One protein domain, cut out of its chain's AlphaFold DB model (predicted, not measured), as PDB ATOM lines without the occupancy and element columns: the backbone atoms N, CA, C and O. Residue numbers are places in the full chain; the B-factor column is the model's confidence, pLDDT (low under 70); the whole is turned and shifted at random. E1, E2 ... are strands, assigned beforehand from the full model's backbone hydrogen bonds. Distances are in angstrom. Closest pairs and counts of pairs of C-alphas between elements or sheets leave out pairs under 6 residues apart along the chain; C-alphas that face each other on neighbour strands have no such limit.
ATOM      1  N   ASP A 809      87.236  16.358  15.936       92.81
ATOM      2  CA  ASP A 809      87.854  17.468  16.666       92.81
ATOM      3  C   ASP A 809      86.842  18.518  17.190       92.81
ATOM      4  O   ASP A 809      86.138  19.193  16.435       92.81
ATOM      5  N   GLY A 810      86.789  18.689  18.512       89.06
ATOM      6  CA  GLY A 810      85.958  19.671  19.209       89.06
ATOM      7  C   GLY A 810      84.478  19.311  19.361       89.06
ATOM      8  O   GLY A 810      83.698  20.200  19.696       89.06
ATOM      9  N   VAL A 811      84.073  18.067  19.085       94.88
ATOM     10  CA  VAL A 811      82.715  17.578  19.388       94.88
ATOM     11  C   VAL A 811      82.464  17.571  20.899       94.88
ATOM     12  O   VAL A 811      83.352  17.227  21.672       94.88
ATOM     13  N   VAL A 812      81.258  17.918  21.344       93.62
ATOM     14  CA  VAL A 812      80.870  17.816  22.762       93.62
ATOM     15  C   VAL A 812      79.487  17.195  22.857       93.62
ATOM     16  O   VAL A 812      78.561  17.688  22.219       93.62
ATOM     17  N   CYS A 813      79.342  16.143  23.654       93.56
ATOM     18  CA  CYS A 813      78.072  15.457  23.852       93.56
ATOM     19  C   CYS A 813      77.556  15.707  25.277       93.56
ATOM     20  O   CYS A 813      78.275  15.423  26.234       93.56
ATOM     21  N   TYR A 814      76.350  16.260  25.417       91.62
ATOM     22  CA  TYR A 814      75.700  16.624  26.685       91.62
ATOM     23  C   TYR A 814      74.587  15.631  27.044       91.62
ATOM     24  O   TYR A 814      73.935  15.111  26.141       91.62
ATOM     25  N   ASN A 815      74.371  15.371  28.337       83.12
ATOM     26  CA  ASN A 815      73.375  14.404  28.831       83.12
ATOM     27  C   ASN A 815      72.045  15.036  29.276       83.12
ATOM     28  O   ASN A 815      71.027  14.352  29.284       83.12
ATOM     29  N   THR A 816      72.020  16.331  29.598       72.94
ATOM     30  CA  THR A 816      70.768  17.081  29.793       72.94
ATOM     31  C   THR A 816      70.356  17.782  28.499       72.94
ATOM     32  O   THR A 816      71.150  17.923  27.571       72.94
ATOM     33  N   THR A 817      69.145  18.345  28.469       62.16
ATOM     34  CA  THR A 817      68.660  19.232  27.394       62.16
ATOM     35  C   THR A 817      69.410  20.576  27.290       62.16
ATOM     36  O   THR A 817      69.034  21.439  26.493       62.16
ATOM     37  N   LYS A 818      70.459  20.802  28.095       61.47
ATOM     38  CA  LYS A 818      71.197  22.069  28.211       61.47
ATOM     39  C   LYS A 818      72.688  21.840  27.988       61.47
ATOM     40  O   LYS A 818      73.244  20.806  28.325       61.47
ATOM     41  N   THR A 819      73.386  22.856  27.481       71.44
ATOM     42  CA  THR A 819      74.856  22.813  27.392       71.44
ATOM     43  C   THR A 819      75.479  23.305  28.704       71.44
ATOM     44  O   THR A 819      76.163  24.329  28.717       71.44
ATOM     45  N   ASP A 820      75.146  22.636  29.809       66.94
ATOM     46  CA  ASP A 820      75.467  23.030  31.192       66.94
ATOM     47  C   ASP A 820      76.797  22.454  31.713       66.94
ATOM     48  O   ASP A 820      77.448  23.083  32.548       66.94
ATOM     49  N   GLY A 821      77.236  21.320  31.166       68.62
ATOM     50  CA  GLY A 821      78.472  20.634  31.540       68.62
ATOM     51  C   GLY A 821      78.274  19.206  32.048       68.62
ATOM     52  O   GLY A 821      79.276  18.559  32.330       68.62
ATOM     53  N   ASP A 822      77.039  18.704  32.134       82.19
ATOM     54  CA  ASP A 822      76.799  17.263  32.225       82.19
ATOM     55  C   ASP A 822      76.933  16.633  30.829       82.19
ATOM     56  O   ASP A 822      76.304  17.074  29.861       82.19
ATOM     57  N   TYR A 823      77.789  15.620  30.709       92.31
ATOM     58  CA  TYR A 823      78.183  15.038  29.427       92.31
ATOM     59  C   TYR A 823      77.546  13.659  29.193       92.31
ATOM     60  O   TYR A 823      77.124  12.981  30.125       92.31
ATOM     61  N   CYS A 824      77.450  13.251  27.928       91.00
ATOM     62  CA  CYS A 824      76.753  12.033  27.506       91.00
ATOM     63  C   CYS A 824      77.642  10.782  27.530       91.00
ATOM     64  O   CYS A 824      78.861  10.888  27.376       91.00
ATOM     65  N   ASP A 825      77.020   9.609  27.657       92.50
ATOM     66  CA  ASP A 825      77.702   8.314  27.579       92.50
ATOM     67  C   ASP A 825      77.659   7.742  26.154       92.50
ATOM     68  O   ASP A 825      76.648   7.868  25.444       92.50
ATOM     69  N   ILE A 826      78.770   7.116  25.745       93.88
ATOM     70  CA  ILE A 826      78.935   6.489  24.426       93.88
ATOM     71  C   ILE A 826      79.408   5.031  24.526       93.88
ATOM     72  O   ILE A 826      80.172   4.677  25.431       93.88
ATOM     73  N   VAL A 827      78.973   4.200  23.575       91.81
ATOM     74  CA  VAL A 827      79.175   2.738  23.576       91.81
ATOM     75  C   VAL A 827      79.632   2.233  22.206       91.81
ATOM     76  O   VAL A 827      79.169   2.729  21.180       91.81
ATOM     77  N   SER A 828      80.505   1.220  22.178       89.62
ATOM     78  CA  SER A 828      80.727   0.400  20.978       89.62
ATOM     79  C   SER A 828      81.033  -1.059  21.317       89.62
ATOM     80  O   SER A 828      81.901  -1.329  22.150       89.62
ATOM     81  N   SER A 829      80.319  -1.993  20.695       84.88
ATOM     82  CA  SER A 829      80.265  -3.399  21.115       84.88
ATOM     83  C   SER A 829      81.237  -4.334  20.388       84.88
ATOM     84  O   SER A 829      81.488  -5.435  20.869       84.88
ATOM     85  N   SER A 830      81.846  -3.916  19.278       80.56
ATOM     86  CA  SER A 830      82.778  -4.776  18.540       80.56
ATOM     87  C   SER A 830      84.016  -5.181  19.358       80.56
ATOM     88  O   SER A 830      84.669  -4.352  20.002       80.56
ATOM     89  N   ARG A 831      84.383  -6.466  19.274       72.56
ATOM     90  CA  ARG A 831      85.658  -7.026  19.768       72.56
ATOM     91  C   ARG A 831      86.809  -6.837  18.752       72.56
ATOM     92  O   ARG A 831      87.978  -6.854  19.131       72.56
ATOM     93  N   ALA A 832      86.501  -6.606  17.472       56.69
ATOM     94  CA  ALA A 832      87.405  -6.847  16.336       56.69
ATOM     95  C   ALA A 832      88.426  -5.730  16.009       56.69
ATOM     96  O   ALA A 832      89.253  -5.897  15.110       56.69
ATOM     97  N   SER A 833      88.401  -4.572  16.687       61.97
ATOM     98  CA  SER A 833      89.226  -3.414  16.297       61.97
ATOM     99  C   SER A 833      90.115  -2.849  17.408       61.97
ATOM    100  O   SER A 833      89.697  -2.642  18.545       61.97
ATOM    101  N   GLN A 834      91.339  -2.451  17.034       63.69
ATOM    102  CA  GLN A 834      92.250  -1.675  17.891       63.69
ATOM    103  C   GLN A 834      91.737  -0.249  18.192       63.69
ATOM    104  O   GLN A 834      92.350   0.476  18.980       63.69
ATOM    105  N   SER A 835      90.680   0.215  17.517       75.75
ATOM    106  CA  SER A 835      90.076   1.546  17.694       75.75
ATOM    107  C   SER A 835      88.592   1.547  17.282       75.75
ATOM    108  O   SER A 835      88.222   2.121  16.251       75.75
ATOM    109  N   THR A 836      87.752   0.899  18.095       87.12
ATOM    110  CA  THR A 836      86.276   0.975  18.056       87.12
ATOM    111  C   THR A 836      85.774   2.330  18.559       87.12
ATOM    112  O   THR A 836      84.851   2.904  17.994       87.12
ATOM    113  N   ILE A 837      86.431   2.919  19.564       92.56
ATOM    114  CA  ILE A 837      86.149   4.291  20.013       92.56
ATOM    115  C   ILE A 837      87.282   5.230  19.590       92.56
ATOM    116  O   ILE A 837      88.454   4.996  19.895       92.56
ATOM    117  N   ILE A 838      86.937   6.335  18.924       93.56
ATOM    118  CA  ILE A 838      87.878   7.397  18.547       93.56
ATOM    119  C   ILE A 838      87.365   8.749  19.054       93.56
ATOM    120  O   ILE A 838      86.350   9.259  18.582       93.56
ATOM    121  N   LEU A 839      88.105   9.382  19.968       95.56
ATOM    122  CA  LEU A 839      87.865  10.778  20.350       95.56
ATOM    123  C   LEU A 839      88.871  11.690  19.651       95.56
ATOM    124  O   LEU A 839      90.074  11.514  19.787       95.56
ATOM    125  N   GLY A 840      88.385  12.682  18.913       89.94
ATOM    126  CA  GLY A 840      89.162  13.691  18.198       89.94
ATOM    127  C   GLY A 840      89.724  14.788  19.103       89.94
ATOM    128  O   GLY A 840      89.511  14.815  20.315       89.94
ATOM    129  N   VAL A 841      90.455  15.731  18.507       91.06
ATOM    130  CA  VAL A 841      91.156  16.783  19.257       91.06
ATOM    131  C   VAL A 841      90.147  17.680  19.978       91.06
ATOM    132  O   VAL A 841      89.408  18.407  19.322       91.06
ATOM    133  N   ARG A 842      90.127  17.677  21.317       89.06
ATOM    134  CA  ARG A 842      89.093  18.321  22.166       89.06
ATOM    135  C   ARG A 842      87.673  17.732  22.070       89.06
ATOM    136  O   ARG A 842      86.723  18.431  22.415       89.06
ATOM    137  N   ALA A 843      87.499  16.489  21.622       95.00
ATOM    138  CA  ALA A 843      86.204  15.813  21.748       95.00
ATOM    139  C   ALA A 843      85.869  15.528  23.234       95.00
ATOM    140  O   ALA A 843      86.781  15.213  23.996       95.00
ATOM    141  N   THR A 844      84.609  15.669  23.666       94.19
ATOM    142  CA  THR A 844      84.203  15.576  25.089       94.19
ATOM    143  C   THR A 844      82.929  14.744  25.309       94.19
ATOM    144  O   THR A 844      81.920  14.995  24.647       94.19
ATOM    145  N   VAL A 845      82.984  13.805  26.264       94.75
ATOM    146  CA  VAL A 845      81.915  12.873  26.711       94.75
ATOM    147  C   VAL A 845      81.988  12.641  28.234       94.75
ATOM    148  O   VAL A 845      82.961  13.067  28.860       94.75
ATOM    149  N   ARG A 846      81.002  11.957  28.837       91.06
ATOM    150  CA  ARG A 846      81.040  11.489  30.237       91.06
ATOM    151  C   ARG A 846      81.710  10.122  30.323       91.06
ATOM    152  O   ARG A 846      82.904  10.118  30.597       91.06
ATOM    153  N   ASN A 847      81.018   9.010  30.080       89.75
ATOM    154  CA  ASN A 847      81.618   7.671  30.087       89.75
ATOM    155  C   ASN A 847      81.884   7.130  28.672       89.75
ATOM    156  O   ASN A 847      81.247   7.533  27.695       89.75
ATOM    157  N   ILE A 848      82.807   6.168  28.588       90.38
ATOM    158  CA  ILE A 848      83.020   5.307  27.417       90.38
ATOM    159  C   ILE A 848      82.951   3.845  27.865       90.38
ATOM    160  O   ILE A 848      83.692   3.456  28.770       90.38
ATOM    161  N   TYR A 849      82.150   3.039  27.171       87.25
ATOM    162  CA  TYR A 849      82.105   1.582  27.325       87.25
ATOM    163  C   TYR A 849      82.449   0.925  25.983       87.25
ATOM    164  O   TYR A 849      81.895   1.310  24.952       87.25
ATOM    165  N   THR A 850      83.355  -0.056  25.953       85.38
ATOM    166  CA  THR A 850      83.573  -0.854  24.732       85.38
ATOM    167  C   THR A 850      84.229  -2.208  24.992       85.38
ATOM    168  O   THR A 850      85.053  -2.326  25.897       85.38
ATOM    169  N   ARG A 851      83.888  -3.209  24.169       77.44
ATOM    170  CA  ARG A 851      84.571  -4.516  24.079       77.44
ATOM    171  C   ARG A 851      85.902  -4.459  23.293       77.44
ATOM    172  O   ARG A 851      86.669  -5.418  23.327       77.44
ATOM    173  N   GLY A 852      86.195  -3.349  22.604       76.38
ATOM    174  CA  GLY A 852      87.362  -3.177  21.726       76.38
ATOM    175  C   GLY A 852      88.416  -2.173  22.222       76.38
ATOM    176  O   GLY A 852      88.329  -1.609  23.313       76.38
ATOM    177  N   GLY A 853      89.447  -1.933  21.405       81.44
ATOM    178  CA  GLY A 853      90.470  -0.916  21.683       81.44
ATOM    179  C   GLY A 853      89.997   0.507  21.358       81.44
ATOM    180  O   GLY A 853      89.091   0.701  20.555       81.44
ATOM    181  N   MET A 854      90.633   1.538  21.925       87.44
ATOM    182  CA  MET A 854      90.255   2.940  21.677       87.44
ATOM    183  C   MET A 854      91.432   3.895  21.471       87.44
ATOM    184  O   MET A 854      92.497   3.737  22.072       87.44
ATOM    185  N   TRP A 855      91.203   4.949  20.681       90.06
ATOM    186  CA  TRP A 855      92.161   6.027  20.430       90.06
ATOM    187  C   TRP A 855      91.607   7.394  20.848       90.06
ATOM    188  O   TRP A 855      90.754   7.993  20.192       90.06
ATOM    189  N   LEU A 856      92.141   7.916  21.950       92.38
ATOM    190  CA  LEU A 856      91.799   9.224  22.495       92.38
ATOM    191  C   LEU A 856      92.841  10.247  22.022       92.38
ATOM    192  O   LEU A 856      94.024  10.131  22.350       92.38
ATOM    193  N   ARG A 857      92.424  11.238  21.227       90.69
ATOM    194  CA  ARG A 857      93.312  12.227  20.590       90.69
ATOM    195  C   ARG A 857      93.426  13.520  21.392       90.69
ATOM    196  O   ARG A 857      92.708  13.738  22.369       90.69
ATOM    197  N   VAL A 858      94.363  14.377  20.989       88.25
ATOM    198  CA  VAL A 858      94.879  15.500  21.794       88.25
ATOM    199  C   VAL A 858      93.793  16.339  22.486       88.25
ATOM    200  O   VAL A 858      92.909  16.882  21.831       88.25
ATOM    201  N   ARG A 859      93.884  16.531  23.809       86.19
ATOM    202  CA  ARG A 859      92.912  17.315  24.614       86.19
ATOM    203  C   ARG A 859      91.474  16.783  24.636       86.19
ATOM    204  O   ARG A 859      90.594  17.525  25.066       86.19
ATOM    205  N   SER A 860      91.206  15.560  24.176       92.81
ATOM    206  CA  SER A 860      89.901  14.929  24.419       92.81
ATOM    207  C   SER A 860      89.646  14.742  25.920       92.81
ATOM    208  O   SER A 860      90.585  14.647  26.716       92.81
ATOM    209  N   VAL A 861      88.371  14.750  26.307       91.25
ATOM    210  CA  VAL A 861      87.916  14.702  27.700       91.25
ATOM    211  C   VAL A 861      86.859  13.614  27.866       91.25
ATOM    212  O   VAL A 861      85.837  13.615  27.186       91.25
ATOM    213  N   VAL A 862      87.103  12.727  28.821       91.88
ATOM    214  CA  VAL A 862      86.141  11.779  29.379       91.88
ATOM    215  C   VAL A 862      85.893  12.236  30.818       91.88
ATOM    216  O   VAL A 862      86.803  12.221  31.652       91.88
ATOM    217  N   ASP A 863      84.713  12.792  31.077       86.38
ATOM    218  CA  ASP A 863      84.380  13.459  32.345       86.38
ATOM    219  C   ASP A 863      84.008  12.470  33.458       86.38
ATOM    220  O   ASP A 863      84.252  12.721  34.636       86.38
ATOM    221  N   GLY A 864      83.494  11.310  33.062       84.50
ATOM    222  CA  GLY A 864      83.365  10.114  33.876       84.50
ATOM    223  C   GLY A 864      84.506   9.136  33.589       84.50
ATOM    224  O   GLY A 864      85.674   9.530  33.491       84.50
ATOM    225  N   PHE A 865      84.181   7.848  33.512       80.12
ATOM    226  CA  PHE A 865      85.150   6.759  33.399       80.12
ATOM    227  C   PHE A 865      85.275   6.180  31.982       80.12
ATOM    228  O   PHE A 865      84.513   6.485  31.069       80.12
ATOM    229  N   VAL A 866      86.271   5.313  31.816       82.12
ATOM    230  CA  VAL A 866      86.412   4.435  30.654       82.12
ATOM    231  C   VAL A 866      86.400   3.003  31.164       82.12
ATOM    232  O   VAL A 866      87.244   2.669  31.996       82.12
ATOM    233  N   ALA A 867      85.482   2.189  30.652       74.62
ATOM    234  CA  ALA A 867      85.363   0.767  30.950       74.62
ATOM    235  C   ALA A 867      85.663  -0.056  29.675       74.62
ATOM    236  O   ALA A 867      84.814  -0.138  28.780       74.62
ATOM    237  N   PRO A 868      86.891  -0.595  29.539       72.62
ATOM    238  CA  PRO A 868      87.250  -1.529  28.479       72.62
ATOM    239  C   PRO A 868      86.934  -2.969  28.915       72.62
ATOM    240  O   PRO A 868      87.522  -3.473  29.870       72.62
ATOM    241  N   TYR A 869      86.041  -3.630  28.186       67.38
ATOM    242  CA  TYR A 869      85.614  -5.020  28.387       67.38
ATOM    243  C   TYR A 869      86.336  -5.925  27.378       67.38
ATOM    244  O   TYR A 869      85.721  -6.596  26.553       67.38
ATOM    245  N   THR A 870      87.666  -5.829  27.360       59.47
ATOM    246  CA  THR A 870      88.533  -6.378  26.307       59.47
ATOM    247  C   THR A 870      89.165  -7.706  26.711       59.47
ATOM    248  O   THR A 870      89.634  -7.832  27.842       59.47
ATOM    249  N   LEU A 871      89.291  -8.638  25.761       51.44
ATOM    250  CA  LEU A 871      89.968  -9.928  25.953       51.44
ATOM    251  C   LEU A 871      91.393  -9.781  26.550       51.44
ATOM    252  O   LEU A 871      92.119  -8.852  26.171       51.44
ATOM    253  N   PRO A 872      91.857 -10.721  27.406       50.88
ATOM    254  CA  PRO A 872      93.175 -10.656  28.064       50.88
ATOM    255  C   PRO A 872      94.390 -10.568  27.122       50.88
ATOM    256  O   PRO A 872      95.479 -10.159  27.537       50.88
ATOM    257  N   SER A 873      94.223 -10.935  25.851       50.12
ATOM    258  CA  SER A 873      95.240 -10.829  24.798       50.12
ATOM    259  C   SER A 873      95.617  -9.377  24.454       50.12
ATOM    260  O   SER A 873      96.742  -9.108  24.013       50.12
ATOM    261  N   LEU A 874      94.717  -8.411  24.683       52.41
ATOM    262  CA  LEU A 874      94.816  -7.046  24.160       52.41
ATOM    263  C   LEU A 874      95.598  -6.117  25.110       52.41
ATOM    264  O   LEU A 874      95.056  -5.234  25.766       52.41
ATOM    265  N   LYS A 875      96.924  -6.305  25.156       49.78
ATOM    266  CA  LYS A 875      97.861  -5.737  26.161       49.78
ATOM    267  C   LYS A 875      97.781  -4.218  26.423       49.78
ATOM    268  O   LYS A 875      98.237  -3.779  27.479       49.78
ATOM    269  N   HIS A 876      97.241  -3.410  25.505       57.88
ATOM    270  CA  HIS A 876      97.062  -1.958  25.664       57.88
ATOM    271  C   HIS A 876      95.729  -1.476  25.042       57.88
ATOM    272  O   HIS A 876      95.742  -0.961  23.923       57.88
ATOM    273  N   PRO A 877      94.582  -1.574  25.745       64.75
ATOM    274  CA  PRO A 877      93.274  -1.247  25.166       64.75
ATOM    275  C   PRO A 877      93.014   0.259  24.983       64.75
ATOM    276  O   PRO A 877      92.106   0.638  24.249       64.75
ATOM    277  N   ILE A 878      93.804   1.144  25.611       78.31
ATOM    278  CA  ILE A 878      93.599   2.603  25.554       78.31
ATOM    279  C   ILE A 878      94.847   3.320  25.018       78.31
ATOM    280  O   ILE A 878      95.794   3.603  25.756       78.31
ATOM    281  N   LYS A 879      94.816   3.699  23.738       83.56
ATOM    282  CA  LYS A 879      95.816   4.557  23.088       83.56
ATOM    283  C   LYS A 879      95.475   6.030  23.339       83.56
ATOM    284  O   LYS A 879      94.409   6.496  22.945       83.56
ATOM    285  N   LYS A 880      96.381   6.780  23.973       82.06
ATOM    286  CA  LYS A 880      96.192   8.205  24.302       82.06
ATOM    287  C   LYS A 880      97.256   9.070  23.628       82.06
ATOM    288  O   LYS A 880      98.446   8.805  23.785       82.06
ATOM    289  N   ASP A 881      96.829  10.122  22.938       82.25
ATOM    290  CA  ASP A 881      97.703  11.236  22.558       82.25
ATOM    291  C   ASP A 881      97.988  12.145  23.786       82.25
ATOM    292  O   ASP A 881      97.490  11.926  24.894       82.25
ATOM    293  N   ILE A 882      98.780  13.206  23.600       68.81
ATOM    294  CA  ILE A 882      99.080  14.205  24.643       68.81
ATOM    295  C   ILE A 882      97.831  15.006  25.087       68.81
ATOM    296  O   ILE A 882      96.897  15.205  24.315       68.81
ATOM    297  N   ASP A 883      97.810  15.494  26.330       72.56
ATOM    298  CA  ASP A 883      96.707  16.252  26.960       72.56
ATOM    299  C   ASP A 883      95.338  15.525  27.081       72.56
ATOM    300  O   ASP A 883      94.353  16.151  27.479       72.56
ATOM    301  N   VAL A 884      95.227  14.227  26.767       83.75
ATOM    302  CA  VAL A 884      93.984  13.454  26.994       83.75
ATOM    303  C   VAL A 884      93.618  13.445  28.480       83.75
ATOM    304  O   VAL A 884      94.434  13.093  29.332       83.75
ATOM    305  N   THR A 885      92.366  13.778  28.789       84.06
ATOM    306  CA  THR A 885      91.819  13.795  30.150       84.06
ATOM    307  C   THR A 885      90.786  12.682  30.322       84.06
ATOM    308  O   THR A 885      89.825  12.624  29.568       84.06
ATOM    309  N   ILE A 886      90.946  11.849  31.350       85.81
ATOM    310  CA  ILE A 886      89.883  10.993  31.908       85.81
ATOM    311  C   ILE A 886      89.782  11.376  33.387       85.81
ATOM    312  O   ILE A 886      90.829  11.494  34.032       85.81
ATOM    313  N   ARG A 887      88.581  11.650  33.912       78.19
ATOM    314  CA  ARG A 887      88.413  12.185  35.282       78.19
ATOM    315  C   ARG A 887      87.866  11.170  36.288       78.19
ATOM    316  O   ARG A 887      88.235  11.247  37.458       78.19
TER     317      ARG A 887
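AT A GLANCE: This is residues 809 to 887 of the 1207 residues of the protein "FlgD Ig-like domain-containing protein" of Fibrobacter sp. UWB8 (UniProt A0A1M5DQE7). With little regular structure, the chain winds in stacked turns, a small three-sided solenoid: two sides are the sheets E2 E4 E6 and E3 E5 E7, the third short parallel pairings of residues 844 to 845, 861 to 862 and 885 to 886. The printed part has 79 residues, no named helix and seven strands, E1 to E7, holding 22 residues: all strand, both sheets parallel. It is compact, radius of gyration of the C-alphas 12.3 A, spanning 40 by 24 by 18 A.

HOW THE PARTS SIT: E4, residues 848 to 850, has neighbours E2, residues 825 to 828 (N 828 to O 849, 3.1 A), and E6, residues 866 to 868 (N 867 to O 848, 2.9 A). E5, residues 854 to 856, has neighbours E3, residues 837 to 839 (N 855 to O 837, 2.9 A), and E7, residues 878 to 880 (N 856 to O 879, 2.9 A). E1, residues 812 to 814, pairs with no named strand.

IN THESE COORDINATES: C-alpha 812 begins E1 at (80.870, 17.816, 22.762); C-alpha 880 ends E7 at (96.192, 8.205, 24.302). E2 measures 10.7 A.

THE WHOLE: The farthest C-alphas, Lys 818 and Ser 873, are 40.9 A apart. The printed part has no cut and no long link. Low confidence includes residues 869 to 877.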